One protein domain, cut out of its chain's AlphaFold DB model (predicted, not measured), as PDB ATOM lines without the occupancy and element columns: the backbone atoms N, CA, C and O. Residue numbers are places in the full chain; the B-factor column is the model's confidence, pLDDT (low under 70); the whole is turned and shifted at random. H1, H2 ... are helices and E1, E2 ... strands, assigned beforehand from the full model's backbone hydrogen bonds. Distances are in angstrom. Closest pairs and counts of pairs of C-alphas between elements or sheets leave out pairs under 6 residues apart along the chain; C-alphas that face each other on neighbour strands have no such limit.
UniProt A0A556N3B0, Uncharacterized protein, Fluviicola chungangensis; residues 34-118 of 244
ATOM      1  N   PHE A  34      24.320  78.980 289.443       50.06
ATOM      2  CA  PHE A  34      25.644  78.799 290.002       50.06
ATOM      3  C   PHE A  34      26.168  77.508 289.369       50.06
ATOM      4  O   PHE A  34      25.837  76.411 289.821       50.06
ATOM      5  N   GLU A  35      26.880  77.635 288.245       74.44
ATOM      6  CA  GLU A  35      27.537  76.520 287.591       74.44
ATOM      7  C   GLU A  35      28.494  76.003 288.640       74.44
ATOM      8  O   GLU A  35      29.389  76.719 289.099       74.44
ATOM      9  N   ASN A  36      28.238  74.779 289.090       87.62
ATOM     10  CA  ASN A  36      29.132  74.109 290.002       87.62
ATOM     11  C   ASN A  36      30.542  74.237 289.396       87.62
ATOM     12  O   ASN A  36      30.724  73.802 288.260       87.62
ATOM     13  N   PRO A  37      31.539  74.817 290.093       90.69
ATOM     14  CA  PRO A  37      32.861  75.067 289.516       90.69
ATOM     15  C   PRO A  37      33.546  73.823 288.928       90.69
ATOM     16  O   PRO A  37      34.450  73.941 288.099       90.69
ATOM     17  N   LEU A  38      33.109  72.619 289.318       91.44
ATOM     18  CA  LEU A  38      33.526  71.367 288.691       91.44
ATOM     19  C   LEU A  38      33.173  71.310 287.205       91.44
ATOM     20  O   LEU A  38      33.938  70.737 286.437       91.44
ATOM     21  N   ASP A  39      32.062  71.909 286.780       89.38
ATOM     22  CA  ASP A  39      31.574  71.886 285.400       89.38
ATOM     23  C   ASP A  39      32.529  72.612 284.429       89.38
ATOM     24  O   ASP A  39      32.568  72.282 283.243       89.38
ATOM     25  N   ALA A  40      33.408  73.487 284.937       88.75
ATOM     26  CA  ALA A  40      34.498  74.106 284.174       88.75
ATOM     27  C   ALA A  40      35.705  73.169 283.937       88.75
ATOM     28  O   ALA A  40      36.578  73.437 283.099       88.75
ATOM     29  N   ILE A  41      35.791  72.043 284.650       89.06
ATOM     30  CA  ILE A  41      36.818  71.020 284.436       89.06
ATOM     31  C   ILE A  41      36.330  70.123 283.305       89.06
ATOM     32  O   ILE A  41      35.458  69.286 283.494       89.06
ATOM     33  N   LEU A  42      36.869  70.291 282.101       85.12
ATOM     34  CA  LEU A  42      36.328  69.666 280.890       85.12
ATOM     35  C   LEU A  42      37.207  68.527 280.347       85.12
ATOM     36  O   LEU A  42      36.760  67.797 279.452       85.12
ATOM     37  N   GLY A  43      38.435  68.399 280.859       84.00
ATOM     38  CA  GLY A  43      39.414  67.391 280.458       84.00
ATOM     39  C   GLY A  43      39.967  67.582 279.042       84.00
ATOM     40  O   GLY A  43      39.845  68.648 278.429       84.00
ATOM     41  N   GLU A  44      40.592  66.536 278.513       80.12
ATOM     42  CA  GLU A  44      41.200  66.533 277.177       80.12
ATOM     43  C   GLU A  44      40.146  66.377 276.061       80.12
ATOM     44  O   GLU A  44      39.221  65.565 276.173       80.12
ATOM     45  N   LYS A  45      40.295  67.158 274.982       81.44
ATOM     46  CA  LYS A  45      39.415  67.156 273.798       81.44
ATOM     47  C   LYS A  45      40.234  67.314 272.521       81.44
ATOM     48  O   LYS A  45      41.058  68.226 272.462       81.44
ATOM     49  N   LYS A  46      39.946  66.532 271.477       76.00
ATOM     50  CA  LYS A  46      40.426  66.821 270.117       76.00
ATOM     51  C   LYS A  46      39.535  67.881 269.465       76.00
ATOM     52  O   LYS A  46      38.315  67.734 269.396       76.00
ATOM     53  N   LEU A  47      40.153  68.983 269.064       79.50
ATOM     54  CA  LEU A  47      39.512  70.095 268.374       79.50
ATOM     55  C   LEU A  47      39.379  69.778 266.882       79.50
ATOM     56  O   LEU A  47      40.100  68.931 266.355       79.50
ATOM     57  N   ASP A  48      38.497  70.499 266.196       79.25
ATOM     58  CA  ASP A  48      38.260  70.310 264.758       79.25
ATOM     59  C   ASP A  48      39.511  70.623 263.920       79.25
ATOM     60  O   ASP A  48      39.720  70.044 262.860       79.25
ATOM     61  N   SER A  49      40.409  71.459 264.451       74.94
ATOM     62  CA  SER A  49      41.740  71.729 263.894       74.94
ATOM     63  C   SER A  49      42.727  70.559 264.015       74.94
ATOM     64  O   SER A  49      43.879  70.687 263.616       74.94
ATOM     65  N   GLY A  50      42.321  69.438 264.616       70.06
ATOM     66  CA  GLY A  50      43.180  68.290 264.908       70.06
ATOM     67  C   GLY A  50      44.009  68.434 266.188       70.06
ATOM     68  O   GLY A  50      44.484  67.425 266.708       70.06
ATOM     69  N   ASN A  51      44.126  69.647 266.735       73.25
ATOM     70  CA  ASN A  51      44.860  69.926 267.969       73.25
ATOM     71  C   ASN A  51      44.159  69.347 269.205       73.25
ATOM     72  O   ASN A  51      42.931  69.288 269.277       73.25
ATOM     73  N   LEU A  52      44.936  68.977 270.222       70.50
ATOM     74  CA  LEU A  52      44.413  68.544 271.518       70.50
ATOM     75  C   LEU A  52      44.345  69.729 272.485       70.50
ATOM     76  O   LEU A  52      45.347  70.400 272.740       70.50
ATOM     77  N   ARG A  53      43.170  69.973 273.072       75.31
ATOM     78  CA  ARG A  53      43.047  70.871 274.223       75.31
ATOM     79  C   ARG A  53      43.732  70.226 275.422       75.31
ATOM     80  O   ARG A  53      43.377  69.111 275.803       75.31
ATOM     81  N   ARG A  54      44.645  70.968 276.054       75.19
ATOM     82  CA  ARG A  54      45.341  70.548 277.275       75.19
ATOM     83  C   ARG A  54      44.336  70.181 278.373       75.19
ATOM     84  O   ARG A  54      43.355  70.897 278.579       75.19
ATOM     85  N   ASN A  55      44.570  69.063 279.062       80.06
ATOM     86  CA  ASN A  55      43.757  68.680 280.215       80.06
ATOM     87  C   ASN A  55      43.825  69.770 281.310       80.06
ATOM     88  O   ASN A  55      44.792  70.526 281.393       80.06
ATOM     89  N   ASN A  56      42.768  69.896 282.114       86.31
ATOM     90  CA  ASN A  56      42.647  70.949 283.129       86.31
ATOM     91  C   ASN A  56      42.295  70.400 284.517       86.31
ATOM     92  O   ASN A  56      41.630  71.070 285.304       86.31
ATOM     93  N   PHE A  57      42.722  69.172 284.815       91.00
ATOM     94  CA  PHE A  57      42.386  68.514 286.076       91.00
ATOM     95  C   PHE A  57      43.021  69.183 287.296       91.00
ATOM     96  O   PHE A  57      42.370  69.227 288.332       91.00
ATOM     97  N   ASP A  58      44.203  69.793 287.162       92.25
ATOM     98  CA  ASP A  58      44.857  70.546 288.245       92.25
ATOM     99  C   ASP A  58      43.985  71.676 288.809       92.25
ATOM    100  O   ASP A  58      44.107  72.036 289.981       92.25
ATOM    101  N   SER A  59      43.060  72.216 288.008       91.81
ATOM    102  CA  SER A  59      42.102  73.225 288.466       91.81
ATOM    103  C   SER A  59      41.231  72.732 289.624       91.81
ATOM    104  O   SER A  59      40.751  73.557 290.395       91.81
ATOM    105  N   ILE A  60      41.067  71.412 289.799       94.25
ATOM    106  CA  ILE A  60      40.297  70.840 290.909       94.25
ATOM    107  C   ILE A  60      40.914  71.145 292.274       94.25
ATOM    108  O   ILE A  60      40.189  71.285 293.250       94.25
ATOM    109  N   LEU A  61      42.242  71.289 292.347       96.12
ATOM    110  CA  LEU A  61      42.958  71.577 293.593       96.12
ATOM    111  C   LEU A  61      42.673  72.990 294.121       96.12
ATOM    112  O   LEU A  61      42.967  73.291 295.272       96.12
ATOM    113  N   LYS A  62      42.110  73.865 293.279       94.88
ATOM    114  CA  LYS A  62      41.740  75.241 293.636       94.88
ATOM    115  C   LYS A  62      40.304  75.352 294.154       94.88
ATOM    116  O   LYS A  62      39.891  76.442 294.532       94.88
ATOM    117  N   LEU A  63      39.538  74.261 294.117       95.00
ATOM    118  CA  LEU A  63      38.142  74.231 294.542       95.00
ATOM    119  C   LEU A  63      38.020  73.795 296.004       95.00
ATOM    120  O   LEU A  63      38.847  73.038 296.523       95.00
ATOM    121  N   ASN A  64      36.931  74.216 296.642       95.69
ATOM    122  CA  ASN A  64      36.576  73.746 297.974       95.69
ATOM    123  C   ASN A  64      35.924  72.357 297.894       95.69
ATOM    124  O   ASN A  64      35.195  72.032 296.957       95.69
ATOM    125  N   ALA A  65      36.150  71.523 298.904       95.31
ATOM    126  CA  ALA A  65      35.551  70.195 298.996       95.31
ATOM    127  C   ALA A  65      34.023  70.253 299.149       95.31
ATOM    128  O   ALA A  65      33.333  69.306 298.771       95.31
ATOM    129  N   SER A  66      33.481  71.348 299.681       93.81
ATOM    130  CA  SER A  66      32.048  71.645 299.736       93.81
ATOM    131  C   SER A  66      31.386  71.568 298.360       93.81
ATOM    132  O   SER A  66      30.303  70.997 298.266       93.81
ATOM    133  N   THR A  67      32.085  71.959 297.292       92.25
ATOM    134  CA  THR A  67      31.617  71.842 295.901       92.25
ATOM    135  C   THR A  67      31.325  70.395 295.475       92.25
ATOM    136  O   THR A  67      30.516  70.149 294.581       92.25
ATOM    137  N   LEU A  68      31.936  69.402 296.137       92.44
ATOM    138  CA  LEU A  68      31.663  67.980 295.897       92.44
ATOM    139  C   LEU A  68      30.317  67.513 296.481       92.44
ATOM    140  O   LEU A  68      29.902  66.381 296.231       92.44
ATOM    141  N   LYS A  69      29.662  68.338 297.304       85.88
ATOM    142  CA  LYS A  69      28.322  68.070 297.849       85.88
ATOM    143  C   LYS A  69      27.220  68.647 296.965       85.88
ATOM    144  O   LYS A  69      26.091  68.166 297.031       85.88
ATOM    145  N   ASP A  70      27.560  69.635 296.148       83.88
ATOM    146  CA  ASP A  70      26.623  70.295 295.254       83.88
ATOM    147  C   ASP A  70      26.358  69.433 294.017       83.88
ATOM    148  O   ASP A  70      27.190  68.629 293.578       83.88
ATOM    149  N   SER A  71      25.187  69.605 293.410       85.44
ATOM    150  CA  SER A  71      24.904  68.967 292.129       85.44
ATOM    151  C   SER A  71      25.804  69.559 291.046       85.44
ATOM    152  O   SER A  71      25.840  70.771 290.867       85.44
ATOM    153  N   SER A  72      26.496  68.705 290.297       89.81
ATOM    154  CA  SER A  72      27.227  69.087 289.085       89.81
ATOM    155  C   SER A  72      26.456  68.624 287.848       89.81
ATOM    156  O   SER A  72      25.926  67.502 287.815       89.81
ATOM    157  N   ALA A  73      26.389  69.473 286.822       89.12
ATOM    158  CA  ALA A  73      25.752  69.126 285.556       89.12
ATOM    159  C   ALA A  73      26.605  68.131 284.751       89.12
ATOM    160  O   ALA A  73      26.070  67.247 284.072       89.12
ATOM    161  N   LEU A  74      27.930  68.245 284.848       88.25
ATOM    162  CA  LEU A  74      28.886  67.442 284.095       88.25
ATOM    163  C   LEU A  74      29.278  66.142 284.807       88.25
ATOM    164  O   LEU A  74      29.518  65.130 284.141       88.25
ATOM    165  N   TYR A  75      29.319  66.145 286.138       90.94
ATOM    166  CA  TYR A  75      29.845  65.055 286.952       90.94
ATOM    167  C   TYR A  75      28.781  64.392 287.820       90.94
ATOM    168  O   TYR A  75      27.939  65.022 288.459       90.94
ATOM    169  N   GLN A  76      28.848  63.068 287.865       91.75
ATOM    170  CA  GLN A  76      28.281  62.256 288.921       91.75
ATOM    171  C   GLN A  76      29.336  62.128 290.011       91.75
ATOM    172  O   GLN A  76      30.426  61.611 289.771       91.75
ATOM    173  N   ILE A  77      28.998  62.601 291.204       93.81
ATOM    174  CA  ILE A  77      29.893  62.585 292.355       93.81
ATOM    175  C   ILE A  77      29.449  61.451 293.268       93.81
ATOM    176  O   ILE A  77      28.325  61.441 293.767       93.81
ATOM    177  N   ARG A  78      30.330  60.475 293.480       94.31
ATOM    178  CA  ARG A  78      30.099  59.356 294.391       94.31
ATOM    179  C   ARG A  78      31.119  59.392 295.513       94.31
ATOM    180  O   ARG A  78      32.319  59.266 295.289       94.31
ATOM    181  N   LYS A  79      30.644  59.505 296.749       94.81
ATOM    182  CA  LYS A  79      31.493  59.357 297.931       94.81
ATOM    183  C   LYS A  79      31.862  57.884 298.115       94.81
ATOM    184  O   LYS A  79      30.973  57.045 298.211       94.81
ATOM    185  N   LEU A  80      33.158  57.570 298.170       93.38
ATOM    186  CA  LEU A  80      33.642  56.206 298.437       93.38
ATOM    187  C   LEU A  80      33.923  55.986 299.924       93.38
ATOM    188  O   LEU A  80      33.684  54.905 300.448       93.38
ATOM    189  N   ARG A  81      34.421  57.020 300.608       92.56
ATOM    190  CA  ARG A  81      34.594  57.074 302.069       92.56
ATOM    191  C   ARG A  81      34.641  58.530 302.534       92.56
ATOM    192  O   ARG A  81      34.482  59.440 301.725       92.56
ATOM    193  N   LYS A  82      34.860  58.776 303.834       91.44
ATOM    194  CA  LYS A  82      34.796  60.120 304.449       91.44
ATOM    195  C   LYS A  82      35.519  61.209 303.645       91.44
ATOM    196  O   LYS A  82      34.942  62.277 303.476       91.44
ATOM    197  N   ASN A  83      36.725  60.923 303.159       95.06
ATOM    198  CA  ASN A  83      37.632  61.885 302.532       95.06
ATOM    199  C   ASN A  83      38.030  61.529 301.088       95.06
ATOM    200  O   ASN A  83      39.036  62.037 300.597       95.06
ATOM    201  N   LEU A  84      37.297  60.628 300.432       96.62
ATOM    202  CA  LEU A  84      37.606  60.168 299.079       96.62
ATOM    203  C   LEU A  84      36.329  60.105 298.248       96.62
ATOM    204  O   LEU A  84      35.359  59.433 298.619       96.62
ATOM    205  N   PHE A  85      36.377  60.768 297.104       96.38
ATOM    206  CA  PHE A  85      35.278  60.893 296.163       96.38
ATOM    207  C   PHE A  85      35.716  60.386 294.793       96.38
ATOM    208  O   PHE A  85      36.887  60.479 294.433       96.38
ATOM    209  N   LEU A  86      34.763  59.842 294.049       95.06
ATOM    210  CA  LEU A  86      34.891  59.482 292.649       95.06
ATOM    211  C   LEU A  86      33.983  60.405 291.841       95.06
ATOM    212  O   LEU A  86      32.785  60.485 292.113       95.06
ATOM    213  N   LEU A  87      34.552  61.084 290.856       93.88
ATOM    214  CA  LEU A  87      33.831  61.914 289.908       93.88
ATOM    215  C   LEU A  87      33.842  61.187 288.567       93.88
ATOM    216  O   LEU A  87      34.899  60.991 287.963       93.88
ATOM    217  N   THR A  88      32.661  60.803 288.103       90.06
ATOM    218  CA  THR A  88      32.463  60.158 286.804       90.06
ATOM    219  C   THR A  88      31.665  61.095 285.915       90.06
ATOM    220  O   THR A  88      30.659  61.664 286.333       90.06
ATOM    221  N   ARG A  89      32.112  61.296 284.681       85.31
ATOM    222  CA  ARG A  89      31.441  62.197 283.744       85.31
ATOM    223  C   ARG A  89      30.064  61.638 283.343       85.31
ATOM    224  O   ARG A  89      29.971  60.488 282.930       85.31
ATOM    225  N   LYS A  90      29.010  62.458 283.431       85.12
ATOM    226  CA  LYS A  90      27.628  62.102 283.038       85.12
ATOM    227  C   LYS A  90      27.404  62.182 281.530       85.12
ATOM    228  O   LYS A  90      26.688  61.366 280.962       85.12
ATOM    229  N   LYS A  91      27.978  63.206 280.892       76.81
ATOM    230  CA  LYS A  91      27.777  63.527 279.473       76.81
ATOM    231  C   LYS A  91      29.092  63.417 278.720       76.81
ATOM    232  O   LYS A  91      30.053  64.103 279.068       76.81
ATOM    233  N   PHE A  92      29.126  62.604 277.671       72.25
ATOM    234  CA  PHE A  92      30.274  62.499 276.776       72.25
ATOM    235  C   PHE A  92      30.010  63.330 275.525       72.25
ATOM    236  O   PHE A  92      28.957  63.208 274.907       72.25
ATOM    237  N   PHE A  93      30.963  64.191 275.176       68.88
ATOM    238  CA  PHE A  93      30.910  64.950 273.932       68.88
ATOM    239  C   PHE A  93      31.810  64.275 272.902       68.88
ATOM    240  O   PHE A  93      32.811  63.649 273.265       68.88
ATOM    241  N   TYR A  94      31.459  64.431 271.629       68.44
ATOM    242  CA  TYR A  94      32.275  63.971 270.512       68.44
ATOM    243  C   TYR A  94      33.728  64.454 270.668       68.44
ATOM    244  O   TYR A  94      33.961  65.593 271.088       68.44
ATOM    245  N   ASN A  95      34.693  63.579 270.365       70.56
ATOM    246  CA  ASN A  95      36.138  63.832 270.455       70.56
ATOM    247  C   ASN A  95      36.727  64.089 271.862       70.56
ATOM    248  O   ASN A  95      37.885  64.507 271.966       70.56
ATOM    249  N   ASN A  96      35.986  63.843 272.948       74.38
ATOM    250  CA  ASN A  96      36.551  63.884 274.301       74.38
ATOM    251  C   ASN A  96      37.091  62.526 274.735       74.38
ATOM    252  O   ASN A  96      36.428  61.505 274.550       74.38
ATOM    253  N   LYS A  97      38.225  62.542 275.445       73.56
ATOM    254  CA  LYS A  97      38.649  61.371 276.213       73.56
ATOM    255  C   LYS A  97      37.646  61.062 277.315       73.56
ATOM    256  O   LYS A  97      37.096  61.965 277.959       73.56
ATOM    257  N   LYS A  98      37.446  59.770 277.563       77.44
ATOM    258  CA  LYS A  98      36.780  59.306 278.777       77.44
ATOM    259  C   LYS A  98      37.753  59.444 279.934       77.44
ATOM    260  O   LYS A  98      38.940  59.162 279.798       77.44
ATOM    261  N   TYR A  99      37.249  59.902 281.067       83.25
ATOM    262  CA  TYR A  99      38.039  59.982 282.281       83.25
ATOM    263  C   TYR A  99      37.137  59.905 283.502       83.25
ATOM    264  O   TYR A  99      35.948  60.240 283.459       83.25
ATOM    265  N   SER A 100      37.734  59.482 284.606       90.06
ATOM    266  CA  SER A 100      37.167  59.591 285.945       90.06
ATOM    267  C   SER A 100      38.227  60.148 286.887       90.06
ATOM    268  O   SER A 100      39.420  59.945 286.670       90.06
ATOM    269  N   LEU A 101      37.804  60.857 287.931       93.19
ATOM    270  CA  LEU A 101      38.717  61.456 288.901       93.19
ATOM    271  C   LEU A 101      38.468  60.866 290.279       93.19
ATOM    272  O   LEU A 101      37.349  60.923 290.786       93.19
ATOM    273  N   PHE A 102      39.517  60.365 290.916       95.88
ATOM    274  CA  PHE A 102      39.518  60.209 292.362       95.88
ATOM    275  C   PHE A 102      39.992  61.504 293.000       95.88
ATOM    276  O   PHE A 102      40.983  62.080 292.564       95.88
ATOM    277  N   VAL A 103      39.296  61.953 294.038       96.88
ATOM    278  CA  VAL A 103      39.564  63.228 294.706       96.88
ATOM    279  C   VAL A 103      39.647  62.997 296.205       96.88
ATOM    280  O   VAL A 103      38.718  62.457 296.814       96.88
ATOM    281  N   LYS A 104      40.769  63.395 296.805       96.94
ATOM    282  CA  LYS A 104      40.989  63.384 298.251       96.94
ATOM    283  C   LYS A 104      40.739  64.755 298.844       96.94
ATOM    284  O   LYS A 104      41.133  65.774 298.284       96.94
ATOM    285  N   THR A 105      40.174  64.748 300.040       97.06
ATOM    286  CA  THR A 105      39.867  65.967 300.787       97.06
ATOM    287  C   THR A 105      40.492  65.938 302.178       97.06
ATOM    288  O   THR A 105      40.683  64.872 302.767       97.06
ATOM    289  N   LEU A 106      40.801  67.117 302.707       96.69
ATOM    290  CA  LEU A 106      41.155  67.338 304.105       96.69
ATOM    291  C   LEU A 106      40.387  68.570 304.586       96.69
ATOM    292  O   LEU A 106      40.643  69.682 304.137       96.69
ATOM    293  N   GLY A 107      39.402  68.365 305.463       95.00
ATOM    294  CA  GLY A 107      38.456  69.430 305.801       95.00
ATOM    295  C   GLY A 107      37.693  69.891 304.557       95.00
ATOM    296  O   GLY A 107      37.142  69.055 303.841       95.00
ATOM    297  N   ASP A 108      37.685  71.203 304.307       96.19
ATOM    298  CA  ASP A 108      37.054  71.790 303.119       96.19
ATOM    299  C   ASP A 108      38.014  71.970 301.928       96.19
ATOM    300  O   ASP A 108      37.676  72.623 300.949       96.19
ATOM    301  N   GLN A 109      39.216  71.391 301.979       96.94
ATOM    302  CA  GLN A 109      40.206  71.506 300.907       96.94
ATOM    303  C   GLN A 109      40.303  70.218 300.094       96.94
ATOM    304  O   GLN A 109      40.279  69.113 300.649       96.94
ATOM    305  N   ILE A 110      40.475  70.358 298.780       97.25
ATOM    306  CA  ILE A 110      40.878  69.264 297.896       97.25
ATOM    307  C   ILE A 110      42.408  69.211 297.875       97.25
ATOM    308  O   ILE A 110      43.066  70.112 297.371       97.25
ATOM    309  N   VAL A 111      42.980  68.146 298.436       96.81
ATOM    310  CA  VAL A 111      44.436  68.046 298.667       96.81
ATOM    311  C   VAL A 111      45.169  67.223 297.616       96.81
ATOM    312  O   VAL A 111      46.386  67.303 297.498       96.81
ATOM    313  N   SER A 112      44.454  66.373 296.884       96.50
ATOM    314  CA  SER A 112      45.047  65.499 295.875       96.50
ATOM    315  C   SER A 112      43.959  64.946 294.967       96.50
ATOM    316  O   SER A 112      42.825  64.723 295.401       96.50
ATOM    317  N   TYR A 113      44.316  64.683 293.715       95.94
ATOM    318  CA  TYR A 113      43.467  63.972 292.778       95.94
ATOM    319  C   TYR A 113      44.275  62.938 291.992       95.94
ATOM    320  O   TYR A 113      45.500  63.009 291.909       95.94
ATOM    321  N   HIS A 114      43.571  61.982 291.400       94.44
ATOM    322  CA  HIS A 114      44.121  61.051 290.429       94.44
ATOM    323  C   HIS A 114      43.144  60.905 289.271       94.44
ATOM    324  O   HIS A 114      41.990  60.516 289.466       94.44
ATOM    325  N   ALA A 115      43.608  61.250 288.072       91.12
ATOM    326  CA  ALA A 115      42.844  61.082 286.849       91.12
ATOM    327  C   ALA A 115      43.094  59.694 286.264       91.12
ATOM    328  O   ALA A 115      44.225  59.350 285.927       91.12
ATOM    329  N   VAL A 116      42.023  58.919 286.116       88.06
ATOM    330  CA  VAL A 116      42.029  57.674 285.352       88.06
ATOM    331  C   VAL A 116      41.565  58.015 283.945       88.06
ATOM    332  O   VAL A 116      40.384  58.301 283.734       88.06
ATOM    333  N   ASN A 117      42.509  58.035 283.010       79.00
ATOM    334  CA  ASN A 117      42.239  58.287 281.597       79.00
ATOM    335  C   ASN A 117      41.743  57.017 280.905       79.00
ATOM    336  O   ASN A 117      42.056  55.908 281.332       79.00
ATOM    337  N   ASP A 118      41.003  57.212 279.817       67.62
ATOM    338  CA  ASP A 118      40.645  56.188 278.834       67.62
ATOM    339  C   ASP A 118      39.839  55.012 279.405       67.62
ATOM    340  O   ASP A 118      39.749  53.962 278.788       67.62
TER     341      ASP A 118
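This is residues 34 to 118 of the 244 residues of an uncharacterized protein of Fluviicola chungangensis (UniProt A0A556N3B0). A strongly twisted sheet of four strands, E1 to E4, makes a wall with the short helices H2 and H3 over one face, H1 close to both of them, and the other face bare. From one end a long loop, residues 41 to 56, reaches away to Ser 49 and folds back, and the link from E2 to E3 reaches out the same way; the loop makes the length of the whole. The printed part has 85 residues, with three named helices and then four named strands along the chain, H1 H2 H3 E1 E2 E3 E4. The sheet's order is E1, E2, E3, E4, antiparallel throughout, and the class is mixed, helices and strands. The whole is compact by its radius of gyration of the C-alphas, 12.9 A, yet elongated in outline, spanning 42 by 23 by 20 A.

Find C-alpha 75 at (29.845, 65.055, 286.952); there E1 begins, residues 75 to 81, 17.7 A long. Next come E2, residues 84 to 89, 16.7 A, and E3, residues 99 to 106, 23.2 A. E4, residues 109 to 117, runs 23.5 A to C-alpha 117 at (42.239, 58.287, 281.597) and bends by 51 degrees at residue 112. Go back to C-alpha 37 at (32.861, 75.067, 289.516) for H1, residues 37 to 40; H2 is residues 57 to 62, 10.1 A, and H3 residues 65 to 68.

Look first at the sheet, a meander, each strand the antiparallel neighbour of the one before. In the hairpin of E1 and E2, N 78 and O 86 are 2.8 A apart, within hydrogen-bond range. In the hairpin of E2 and E3, look at N 87 and O 101, 2.8 A; in that of E3 and E4, at N 104 and O 112, 2.8 A. The edge strands E1 and E4 are apart. H2 is on the sheet at a height of 8.0 A, over E4 and along the strands, at 7 degrees to E4 on the local plane; their closest C-alphas, of Leu 61 and Ile 110, are 5.3 A apart. H3 is on the same face at a height of 6.7 A, over none of the strands, but only just, with 2 of its C-alphas falling on E3; its closest C-alpha pair with E4 is Ala 65 and Gln 109, 5.2 A. H1 is not on the sheet, but only just, with 4 pairs of C-alphas within 10 A. H1 is close to but not clearly touching H2, at Leu 38 and Ile 60, closest C-alphas 7.1 A apart. In H2, 0 of 2 O i to N i+4 pairs are within hydrogen-bond range, against 3 of 3 O i to N i+3 pairs; H1 and H3 are too short for an O i to N i+4 pair.

The C-alphas farthest apart are those of Ser 49 and Lys 82, 42.8 A. The printed part has no cut; the link from H1 to H2 is long, with 16 residues. Mean pLDDT of the printed part is 86.9; look for values under 70 at residues 34, 93 to 94 and 118.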